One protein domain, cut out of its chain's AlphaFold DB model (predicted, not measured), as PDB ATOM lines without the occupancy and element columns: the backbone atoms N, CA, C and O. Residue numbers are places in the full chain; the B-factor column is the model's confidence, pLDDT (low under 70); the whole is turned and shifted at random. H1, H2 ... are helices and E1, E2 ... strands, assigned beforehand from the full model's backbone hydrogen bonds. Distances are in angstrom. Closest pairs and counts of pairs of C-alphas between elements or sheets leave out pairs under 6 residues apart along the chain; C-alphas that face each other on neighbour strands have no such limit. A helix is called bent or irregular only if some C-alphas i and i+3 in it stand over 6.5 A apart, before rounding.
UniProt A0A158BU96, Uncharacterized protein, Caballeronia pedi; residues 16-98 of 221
ATOM      1  N   ALA A  16     -83.997  40.516  43.427       91.94
ATOM      2  CA  ALA A  16     -85.443  40.417  43.285       91.94
ATOM      3  C   ALA A  16     -85.891  40.975  41.926       91.94
ATOM      4  O   ALA A  16     -85.193  41.772  41.290       91.94
ATOM      5  N   PHE A  17     -87.072  40.554  41.469       92.75
ATOM      6  CA  PHE A  17     -87.689  41.110  40.266       92.75
ATOM      7  C   PHE A  17     -88.486  42.363  40.612       92.75
ATOM      8  O   PHE A  17     -89.408  42.311  41.422       92.75
ATOM      9  N   GLY A  18     -88.154  43.472  39.959       91.50
ATOM     10  CA  GLY A  18     -88.932  44.701  40.001       91.50
ATOM     11  C   GLY A  18     -89.885  44.762  38.815       91.50
ATOM     12  O   GLY A  18     -89.488  44.503  37.678       91.50
ATOM     13  N   PHE A  19     -91.138  45.123  39.068       92.88
ATOM     14  CA  PHE A  19     -92.147  45.365  38.038       92.88
ATOM     15  C   PHE A  19     -92.674  46.783  38.178       92.88
ATOM     16  O   PHE A  19     -92.816  47.276  39.293       92.88
ATOM     17  N   SER A  20     -92.933  47.445  37.057       91.62
ATOM     18  CA  SER A  20     -93.443  48.812  37.061       91.62
ATOM     19  C   SER A  20     -94.123  49.147  35.735       91.62
ATOM     20  O   SER A  20     -94.228  48.312  34.828       91.62
ATOM     21  N   HIS A  21     -94.540  50.400  35.605       86.44
ATOM     22  CA  HIS A  21     -95.055  50.982  34.384       86.44
ATOM     23  C   HIS A  21     -94.195  52.181  33.976       86.44
ATOM     24  O   HIS A  21     -93.848  53.030  34.794       86.44
ATOM     25  N   ARG A  22     -93.852  52.269  32.691       84.81
ATOM     26  CA  ARG A  22     -93.110  53.397  32.116       84.81
ATOM     27  C   ARG A  22     -94.006  54.166  31.158       84.81
ATOM     28  O   ARG A  22     -94.682  53.562  30.329       84.81
ATOM     29  N   LEU A  23     -93.991  55.494  31.247       81.00
ATOM     30  CA  LEU A  23     -94.677  56.363  30.287       81.00
ATOM     31  C   LEU A  23     -94.109  56.144  28.881       81.00
ATOM     32  O   LEU A  23     -92.897  56.224  28.666       81.00
ATOM     33  N   LEU A  24     -94.988  55.871  27.918       74.62
ATOM     34  CA  LEU A  24     -94.603  55.862  26.512       74.62
ATOM     35  C   LEU A  24     -94.390  57.306  26.057       74.62
ATOM     36  O   LEU A  24     -95.152  58.201  26.430       74.62
ATOM     37  N   LYS A  25     -93.355  57.541  25.237       63.75
ATOM     38  CA  LYS A  25     -93.118  58.867  24.649       63.75
ATOM     39  C   LYS A  25     -94.395  59.372  23.980       63.75
ATOM     40  O   LYS A  25     -95.078  58.609  23.292       63.75
ATOM     41  N   ARG A  26     -94.691  60.661  24.176       57.91
ATOM     42  CA  ARG A  26     -95.879  61.318  23.626       57.91
ATOM     43  C   ARG A  26     -95.950  61.056  22.112       57.91
ATOM     44  O   ARG A  26     -95.001  61.393  21.402       57.91
ATOM     45  N   PRO A  27     -97.041  60.457  21.600       56.34
ATOM     46  CA  PRO A  27     -97.256  60.363  20.163       56.34
ATOM     47  C   PRO A  27     -97.275  61.767  19.550       56.34
ATOM     48  O   PRO A  27     -97.781  62.700  20.173       56.34
ATOM     49  N   SER A  28     -96.772  61.920  18.325       53.78
ATOM     50  CA  SER A  28     -96.736  63.209  17.614       53.78
ATOM     51  C   SER A  28     -98.127  63.812  17.355       53.78
ATOM     52  O   SER A  28     -98.249  65.025  17.229       53.78
ATOM     53  N   ALA A  29     -99.174  62.981  17.327       54.16
ATOM     54  CA  ALA A  29    -100.578  63.383  17.274       54.16
ATOM     55  C   ALA A  29    -101.367  62.605  18.341       54.16
ATOM     56  O   ALA A  29    -101.918  61.537  18.056       54.16
ATOM     57  N   PRO A  30    -101.370  63.058  19.603       56.56
ATOM     58  CA  PRO A  30    -102.037  62.322  20.659       56.56
ATOM     59  C   PRO A  30    -103.555  62.520  20.534       56.56
ATOM     60  O   PRO A  30    -104.036  63.635  20.353       56.56
ATOM     61  N   ALA A  31    -104.331  61.442  20.668       60.44
ATOM     62  CA  ALA A  31    -105.798  61.509  20.651       60.44
ATOM     63  C   ALA A  31    -106.395  62.324  21.823       60.44
ATOM     64  O   ALA A  31    -107.594  62.591  21.849       60.44
ATOM     65  N   ARG A  32    -105.567  62.690  22.810       58.91
ATOM     66  CA  ARG A  32    -105.901  63.513  23.978       58.91
ATOM     67  C   ARG A  32    -104.735  64.428  24.332       58.91
ATOM     68  O   ARG A  32    -103.586  64.131  24.008       58.91
ATOM     69  N   ASP A  33    -105.038  65.531  25.001       57.47
ATOM     70  CA  ASP A  33    -104.028  66.493  25.413       57.47
ATOM     71  C   ASP A  33    -103.339  66.066  26.721       57.47
ATOM     72  O   ASP A  33    -104.002  65.760  27.709       57.47
ATOM     73  N   TYR A  34    -102.005  66.023  26.707       62.62
ATOM     74  CA  TYR A  34    -101.154  65.540  27.806       62.62
ATOM     75  C   TYR A  34    -100.099  66.585  28.215       62.62
ATOM     76  O   TYR A  34     -99.031  66.230  28.703       62.62
ATOM     77  N   LEU A  35    -100.362  67.877  27.978       57.88
ATOM     78  CA  LEU A  35     -99.397  68.974  28.171       57.88
ATOM     79  C   LEU A  35     -98.847  69.134  29.602       57.88
ATOM     80  O   LEU A  35     -97.831  69.797  29.767       57.88
ATOM     81  N   THR A  36     -99.479  68.540  30.616       56.47
ATOM     82  CA  THR A  36     -99.054  68.631  32.026       56.47
ATOM     83  C   THR A  36     -98.312  67.393  32.532       56.47
ATOM     84  O   THR A  36     -98.023  67.303  33.721       56.47
ATOM     85  N   ALA A  37     -98.054  66.407  31.673       57.81
ATOM     86  CA  ALA A  37     -97.385  65.177  32.070       57.81
ATOM     87  C   ALA A  37     -95.868  65.379  32.137       57.81
ATOM     88  O   ALA A  37     -95.251  65.730  31.132       57.81
ATOM     89  N   GLU A  38     -95.263  65.136  33.299       56.88
ATOM     90  CA  GLU A  38     -93.807  65.128  33.431       56.88
ATOM     91  C   GLU A  38     -93.213  64.029  32.536       56.88
ATOM     92  O   GLU A  38     -93.483  62.840  32.708       56.88
ATOM     93  N   GLU A  39     -92.407  64.427  31.549       56.12
ATOM     94  CA  GLU A  39     -91.886  63.535  30.504       56.12
ATOM     95  C   GLU A  39     -90.892  62.471  31.014       56.12
ATOM     96  O   GLU A  39     -90.517  61.577  30.254       56.12
ATOM     97  N   SER A  40     -90.439  62.538  32.273       55.66
ATOM     98  CA  SER A  40     -89.307  61.732  32.749       55.66
ATOM     99  C   SER A  40     -89.389  61.279  34.210       55.66
ATOM    100  O   SER A  40     -88.397  61.367  34.938       55.66
ATOM    101  N   ILE A  41     -90.535  60.768  34.658       64.62
ATOM    102  CA  ILE A  41     -90.592  60.093  35.963       64.62
ATOM    103  C   ILE A  41     -89.957  58.702  35.825       64.62
ATOM    104  O   ILE A  41     -90.349  57.901  34.971       64.62
ATOM    105  N   ALA A  42     -88.936  58.427  36.639       68.62
ATOM    106  CA  ALA A  42     -88.343  57.099  36.724       68.62
ATOM    107  C   ALA A  42     -89.398  56.103  37.248       68.62
ATOM    108  O   ALA A  42     -90.063  56.422  38.231       68.62
ATOM    109  N   PRO A  43     -89.565  54.918  36.628       83.06
ATOM    110  CA  PRO A  43     -90.544  53.942  37.098       83.06
ATOM    111  C   PRO A  43     -90.272  53.531  38.552       83.06
ATOM    112  O   PRO A  43     -89.128  53.232  38.902       83.06
ATOM    113  N   GLU A  44     -91.319  53.503  39.377       84.62
ATOM    114  CA  GLU A  44     -91.243  53.068  40.774       84.62
ATOM    115  C   GLU A  44     -91.346  51.541  40.862       84.62
ATOM    116  O   GLU A  44     -92.216  50.918  40.246       84.62
ATOM    117  N   ILE A  45     -90.434  50.910  41.604       85.50
ATOM    118  CA  ILE A  45     -90.427  49.454  41.774       85.50
ATOM    119  C   ILE A  45     -91.706  49.018  42.501       85.50
ATOM    120  O   ILE A  45     -92.040  49.547  43.552       85.50
ATOM    121  N   ASN A  46     -92.369  47.991  41.964       87.50
ATOM    122  CA  ASN A  46     -93.626  47.410  42.449       87.50
ATOM    123  C   ASN A  46     -94.869  48.285  42.264       87.50
ATOM    124  O   ASN A  46     -95.914  48.000  42.851       87.50
ATOM    125  N   ASP A  47     -94.806  49.268  41.370       86.44
ATOM    126  CA  ASP A  47     -95.994  49.947  40.870       86.44
ATOM    127  C   ASP A  47     -96.794  49.012  39.946       86.44
ATOM    128  O   ASP A  47     -96.615  48.959  38.724       86.44
ATOM    129  N   LEU A  48     -97.654  48.212  40.574       82.81
ATOM    130  CA  LEU A  48     -98.503  47.201  39.944       82.81
ATOM    131  C   LEU A  48     -99.953  47.666  39.780       82.81
ATOM    132  O   LEU A  48    -100.808  46.875  39.373       82.81
ATOM    133  N   GLU A  49    -100.249  48.925  40.105       83.06
ATOM    134  CA  GLU A  49    -101.613  49.431  40.069       83.06
ATOM    135  C   GLU A  49    -102.165  49.446  38.642       83.06
ATOM    136  O   GLU A  49    -101.522  49.890  37.685       83.06
ATOM    137  N   ALA A  50    -103.405  48.979  38.496       78.44
ATOM    138  CA  ALA A  50    -104.092  49.006  37.217       78.44
ATOM    139  C   ALA A  50    -104.326  50.457  36.779       78.44
ATOM    140  O   ALA A  50    -104.914  51.260  37.504       78.44
ATOM    141  N   ARG A  51    -103.892  50.794  35.564       77.94
ATOM    142  CA  ARG A  51    -104.121  52.128  35.006       77.94
ATOM    143  C   ARG A  51    -105.540  52.270  34.494       77.94
ATOM    144  O   ARG A  51    -106.084  51.361  33.869       77.94
ATOM    145  N   SER A  52    -106.128  53.438  34.739       76.00
ATOM    146  CA  SER A  52    -107.423  53.767  34.157       76.00
ATOM    147  C   SER A  52    -107.316  53.847  32.633       76.00
ATOM    148  O   SER A  52    -106.278  54.216  32.085       76.00
ATOM    149  N   LEU A  53    -108.423  53.594  31.936       71.06
ATOM    150  CA  LEU A  53    -108.521  53.799  30.483       71.06
ATOM    151  C   LEU A  53    -108.338  55.276  30.073       71.06
ATOM    152  O   LEU A  53    -108.233  55.593  28.887       71.06
ATOM    153  N   PHE A  54    -108.347  56.191  31.046       69.31
ATOM    154  CA  PHE A  54    -108.143  57.623  30.848       69.31
ATOM    155  C   PHE A  54    -106.720  58.083  31.177       69.31
ATOM    156  O   PHE A  54    -106.390  59.234  30.896       69.31
ATOM    157  N   ALA A  55    -105.889  57.204  31.738       69.62
ATOM    158  CA  ALA A  55    -104.501  57.497  32.046       69.62
ATOM    159  C   ALA A  55    -103.657  57.613  30.770       69.62
ATOM    160  O   ALA A  55    -104.006  57.103  29.702       69.62
ATOM    161  N   ILE A  56    -102.520  58.288  30.903       73.69
ATOM    162  CA  ILE A  56    -101.523  58.408  29.838       73.69
ATOM    163  C   ILE A  56    -101.044  57.000  29.455       73.69
ATOM    164  O   ILE A  56    -100.823  56.187  30.356       73.69
ATOM    165  N   PRO A  57    -100.860  56.692  28.156       77.69
ATOM    166  CA  PRO A  57    -100.348  55.397  27.728       77.69
ATOM    167  C   PRO A  57     -99.022  55.047  28.411       77.69
ATOM    168  O   PRO A  57     -98.041  55.791  28.339       77.69
ATOM    169  N   GLN A  58     -99.000  53.889  29.060       82.25
ATOM    170  CA  GLN A  58     -97.835  53.338  29.739       82.25
ATOM    171  C   GLN A  58     -97.587  51.915  29.248       82.25
ATOM    172  O   GLN A  58     -98.526  51.182  28.937       82.25
ATOM    173  N   GLU A  59     -96.324  51.515  29.201       86.19
ATOM    174  CA  GLU A  59     -95.918  50.135  28.960       86.19
ATOM    175  C   GLU A  59     -95.502  49.466  30.270       86.19
ATOM    176  O   GLU A  59     -94.916  50.096  31.154       86.19
ATOM    177  N   LYS A  60     -95.789  48.169  30.395       90.25
ATOM    178  CA  LYS A  60     -95.311  47.373  31.526       90.25
ATOM    179  C   LYS A  60     -93.828  47.087  31.349       90.25
ATOM    180  O   LYS A  60     -93.400  46.638  30.282       90.25
ATOM    181  N   VAL A  61     -93.056  47.304  32.402       91.81
ATOM    182  CA  VAL A  61     -91.610  47.087  32.419       91.81
ATOM    183  C   VAL A  61     -91.208  46.191  33.585       91.81
ATOM    184  O   VAL A  61     -91.890  46.119  34.607       91.81
ATOM    185  N   CYS A  62     -90.078  45.510  33.436       93.56
ATOM    186  CA  CYS A  62     -89.443  44.744  34.497       93.56
ATOM    187  C   CYS A  62     -87.941  45.034  34.588       93.56
ATOM    188  O   CYS A  62     -87.298  45.393  33.598       93.56
ATOM    189  N   CYS A  63     -87.376  44.836  35.770       93.00
ATOM    190  CA  CYS A  63     -85.941  44.864  36.030       93.00
ATOM    191  C   CYS A  63     -85.572  43.795  37.068       93.00
ATOM    192  O   CYS A  63     -86.440  43.191  37.699       93.00
ATOM    193  N   ILE A  64     -84.275  43.575  37.256       92.69
ATOM    194  CA  ILE A  64     -83.734  42.869  38.423       92.69
ATOM    195  C   ILE A  64     -83.024  43.910  39.281       92.69
ATOM    196  O   ILE A  64     -82.295  44.742  38.738       92.69
ATOM    197  N   PHE A  65     -83.244  43.886  40.592       92.06
ATOM    198  CA  PHE A  65     -82.597  44.796  41.533       92.06
ATOM    199  C   PHE A  65     -82.076  44.059  42.770       92.06
ATOM    200  O   PHE A  65     -82.513  42.949  43.072       92.06
ATOM    201  N   CYS A  66     -81.119  44.666  43.471       91.31
ATOM    202  CA  CYS A  66     -80.609  44.176  44.744       91.31
ATOM    203  C   CYS A  66     -81.415  44.754  45.908       91.31
ATOM    204  O   CYS A  66     -81.524  45.975  46.032       91.31
ATOM    205  N   GLU A  67     -81.900  43.886  46.793       91.56
ATOM    206  CA  GLU A  67     -82.681  44.288  47.972       91.56
ATOM    207  C   GLU A  67     -81.852  45.049  49.019       91.56
ATOM    208  O   GLU A  67     -82.407  45.759  49.849       91.56
ATOM    209  N   GLU A  68     -80.522  44.927  48.977       88.31
ATOM    210  CA  GLU A  68     -79.628  45.535  49.967       88.31
ATOM    211  C   GLU A  68     -79.058  46.879  49.507       88.31
ATOM    212  O   GLU A  68     -79.096  47.856  50.250       88.31
ATOM    213  N   CYS A  69     -78.514  46.948  48.285       85.31
ATOM    214  CA  CYS A  69     -77.826  48.149  47.797       85.31
ATOM    215  C   CYS A  69     -78.600  48.938  46.730       85.31
ATOM    216  O   CYS A  69     -78.113  49.970  46.270       85.31
ATOM    217  N   GLY A  70     -79.770  48.459  46.293       86.94
ATOM    218  CA  GLY A  70     -80.612  49.147  45.308       86.94
ATOM    219  C   GLY A  70     -80.056  49.177  43.879       86.94
ATOM    220  O   GLY A  70     -80.667  49.779  42.999       86.94
ATOM    221  N   MET A  71     -78.915  48.528  43.607       86.38
ATOM    222  CA  MET A  71     -78.411  48.378  42.238       86.38
ATOM    223  C   MET A  71     -79.440  47.627  41.390       86.38
ATOM    224  O   MET A  71     -79.929  46.581  41.807       86.38
ATOM    225  N   GLN A  72     -79.711  48.115  40.179       90.06
ATOM    226  CA  GLN A  72     -80.705  47.526  39.285       90.06
ATOM    227  C   GLN A  72     -80.223  47.428  37.836       90.06
ATOM    228  O   GLN A  72     -79.396  48.222  37.378       90.06
ATOM    229  N   THR A  73     -80.780  46.477  37.086       90.12
ATOM    230  CA  THR A  73     -80.696  46.476  35.620       90.12
ATOM    231  C   THR A  73     -81.533  47.618  35.037       90.12
ATOM    232  O   THR A  73     -82.459  48.107  35.686       90.12
ATOM    233  N   PRO A  74     -81.299  48.015  33.774       90.44
ATOM    234  CA  PRO A  74     -82.231  48.877  33.057       90.44
ATOM    235  C   PRO A  74     -83.646  48.284  33.013       90.44
ATOM    236  O   PRO A  74     -83.816  47.063  33.000       90.44
ATOM    237  N   TRP A  75     -84.651  49.156  32.925       91.19
ATOM    238  CA  TRP A  75     -86.050  48.772  32.732       91.19
ATOM    239  C   TRP A  75     -86.286  48.194  31.330       91.19
ATOM    240  O   TRP A  75     -86.148  48.898  30.321       91.19
ATOM    241  N   ILE A  76     -86.674  46.920  31.274       91.50
ATOM    242  CA  ILE A  76     -86.975  46.169  30.053       91.50
ATOM    243  C   ILE A  76     -88.489  46.131  29.840       91.50
ATOM    244  O   ILE A  76     -89.227  45.784  30.755       91.50
ATOM    245  N   ALA A  77     -88.956  46.483  28.641       91.44
ATOM    246  CA  ALA A  77     -90.368  46.364  28.286       91.44
ATOM    247  C   ALA A  77     -90.790  44.889  28.248       91.44
ATOM    248  O   ALA A  77     -90.089  44.064  27.660       91.44
ATOM    249  N   ILE A  78     -91.928  44.575  28.871       90.06
ATOM    250  CA  ILE A  78     -92.463  43.210  28.941       90.06
ATOM    251  C   ILE A  78     -93.030  42.770  27.585       90.06
ATOM    252  O   ILE A  78     -92.840  41.625  27.189       90.06
ATOM    253  N   GLY A  79     -93.686  43.681  26.856       86.06
ATOM    254  CA  GLY A  79     -94.364  43.344  25.602       86.06
ATOM    255  C   GLY A  79     -95.388  42.221  25.799       86.06
ATOM    256  O   GLY A  79     -96.127  42.227  26.785       86.06
ATOM    257  N   ASP A  80     -95.392  41.259  24.876       86.25
ATOM    258  CA  ASP A  80     -96.316  40.118  24.882       86.25
ATOM    259  C   ASP A  80     -95.794  38.904  25.671       86.25
ATOM    260  O   ASP A  80     -96.573  38.025  26.036       86.25
ATOM    261  N   ASP A  81     -94.489  38.852  25.969       88.31
ATOM    262  CA  ASP A  81     -93.855  37.734  26.673       88.31
ATOM    263  C   ASP A  81     -93.014  38.201  27.867       88.31
ATOM    264  O   ASP A  81     -91.866  38.648  27.762       88.31
ATOM    265  N   ARG A  82     -93.589  38.003  29.054       87.50
ATOM    266  CA  ARG A  82     -92.934  38.281  30.333       87.50
ATOM    267  C   ARG A  82     -91.681  37.446  30.555       87.50
ATOM    268  O   ARG A  82     -90.732  37.960  31.146       87.50
ATOM    269  N   HIS A  83     -91.653  36.188  30.128       88.38
ATOM    270  CA  HIS A  83     -90.498  35.327  30.360       88.38
ATOM    271  C   HIS A  83     -89.296  35.791  29.539       88.38
ATOM    272  O   HIS A  83     -88.207  35.919  30.100       88.38
ATOM    273  N   ALA A  84     -89.506  36.157  28.272       88.88
ATOM    274  CA  ALA A  84     -88.460  36.729  27.426       88.88
ATOM    275  C   ALA A  84     -87.880  38.035  28.003       88.88
ATOM    276  O   ALA A  84     -86.665  38.256  27.982       88.88
ATOM    277  N   ALA A  85     -88.728  38.898  28.571       89.62
ATOM    278  CA  ALA A  85     -88.281  40.139  29.203       89.62
ATOM    279  C   ALA A  85     -87.418  39.889  30.456       89.62
ATOM    280  O   ALA A  85     -86.372  40.526  30.626       89.62
ATOM    281  N   LEU A  86     -87.808  38.924  31.295       90.25
ATOM    282  CA  LEU A  86     -87.038  38.516  32.476       90.25
ATOM    283  C   LEU A  86     -85.717  37.835  32.105       90.25
ATOM    284  O   LEU A  86     -84.701  38.088  32.746       90.25
ATOM    285  N   GLU A  87     -85.691  37.022  31.050       89.94
ATOM    286  CA  GLU A  87     -84.466  36.389  30.551       89.94
ATOM    287  C   GLU A  87     -83.465  37.423  30.018       89.94
ATOM    288  O   GLU A  87     -82.258  37.342  30.279       89.94
ATOM    289  N   LYS A  88     -83.962  38.461  29.340       89.56
ATOM    290  CA  LYS A  88     -83.141  39.593  28.903       89.56
ATOM    291  C   LYS A  88     -82.568  40.363  30.092       89.56
ATOM    292  O   LYS A  88     -81.376  40.675  30.090       89.56
ATOM    293  N   ALA A  89     -83.382  40.640  31.113       90.38
ATOM    294  CA  ALA A  89     -82.911  41.261  32.350       90.38
ATOM    295  C   ALA A  89     -81.861  40.383  33.052       90.38
ATOM    296  O   ALA A  89     -80.816  40.888  33.456       90.38
ATOM    297  N   GLY A  90     -82.078  39.066  33.111       89.44
ATOM    298  CA  GLY A  90     -81.137  38.107  33.693       89.44
ATOM    299  C   GLY A  90     -79.810  38.030  32.945       89.44
ATOM    300  O   GLY A  90     -78.751  38.004  33.564       89.44
ATOM    301  N   THR A  91     -79.840  38.104  31.613       88.12
ATOM    302  CA  THR A  91     -78.622  38.183  30.791       88.12
ATOM    303  C   THR A  91     -77.806  39.436  31.108       88.12
ATOM    304  O   THR A  91     -76.580  39.371  31.144       88.12
ATOM    305  N   ILE A  92     -78.468  40.571  31.361       88.19
ATOM    306  CA  ILE A  92     -77.806  41.825  31.750       88.19
ATOM    307  C   ILE A  92     -77.256  41.728  33.175       88.19
ATOM    308  O   ILE A  92     -76.112  42.113  33.408       88.19
ATOM    309  N   TRP A  93     -78.041  41.190  34.110       87.88
ATOM    310  CA  TRP A  93     -77.632  40.990  35.502       87.88
ATOM    311  C   TRP A  93     -76.381  40.111  35.594       87.88
ATOM    312  O   TRP A  93     -75.376  40.495  36.191       87.88
ATOM    313  N   ASN A  94     -76.391  38.984  34.882       86.12
ATOM    314  CA  ASN A  94     -75.283  38.039  34.830       86.12
ATOM    315  C   ASN A  94     -74.176  38.439  33.837       86.12
ATOM    316  O   ASN A  94     -73.178  37.733  33.729       86.12
ATOM    317  N   ALA A  95     -74.279  39.557  33.107       75.81
ATOM    318  CA  ALA A  95     -73.277  39.928  32.099       75.81
ATOM    319  C   ALA A  95     -71.853  40.041  32.681       75.81
ATOM    320  O   ALA A  95     -70.870  39.869  31.964       75.81
ATOM    321  N   ARG A  96     -71.726  40.283  33.991       62.28
ATOM    322  CA  ARG A  96     -70.435  40.380  34.688       62.28
ATOM    323  C   ARG A  96     -69.755  39.033  34.942       62.28
ATOM    324  O   ARG A  96     -68.534  39.024  35.072       62.28
ATOM    325  N   THR A  97     -70.482  37.912  34.940       60.56
ATOM    326  CA  THR A  97     -69.853  36.576  34.916       60.56
ATOM    327  C   THR A  97     -69.337  36.221  33.521       60.56
ATOM    328  O   THR A  97     -68.446  35.390  33.386       60.56
ATOM    329  N   ARG A  98     -69.799  36.930  32.482       61.50
ATOM    330  CA  ARG A  98     -69.325  36.823  31.093       61.50
ATOM    331  C   ARG A  98     -68.251  37.863  30.771       61.50
ATOM    332  O   ARG A  98     -68.338  38.583  29.775       61.50
TER     333      ARG A  98
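Overview. This is residues 16 to 98 of the 221 residues of an uncharacterized protein of Caballeronia pedi (UniProt A0A158BU96). Little of this is regular structure: a two-strand hairpin, E1 and E2, has the helix H1 packed on E2, and a long loop joins the strands. The 83 printed residues hold E1, E2 and H1 in that order, with 32 residues in these named elements, class mixed; E1 and E2 are antiparallel. The whole is elongated, 46 by 26 by 22 A, and only just loose, close to compact, with a radius of gyration of the C-alphas of 14.6 A.

Arrangement. Start at E1, residues 16 to 23, and find its antiparallel neighbour E2, residues 58 to 66, at 151 degrees; N 18 and O 63 are 2.9 A apart, within hydrogen-bond range. Residues 61 to 62 of E2 also pair antiparallel with residues 76 to 77. Next find H1, residues 82 to 96, irregular, with C-alphas 93 and 96 7.3 A apart; 10 of 11 O i to N i+4 pairs are within hydrogen-bond range. The closest C-alphas of E2 and H1, Cys 63 and Ala 89, are 6.0 A apart. E1 and H1 are only just apart, at 8.2 A.

Along the chain. Find C-alpha 16 at (-85.443, 40.417, 43.285); E1 runs 22.5 A from there. E2 measures 24.6 A, and H1 runs 23.0 A to C-alpha 96 at (-70.435, 40.380, 34.688).

Size, cuts and confidence. The C-alphas farthest apart, Asp 33 and Thr 97, are 46.4 A apart. Both links are long, and the printed part has no cut. Confidence is under 70 at residues 25 to 42, 54 to 55 and 96 to 98.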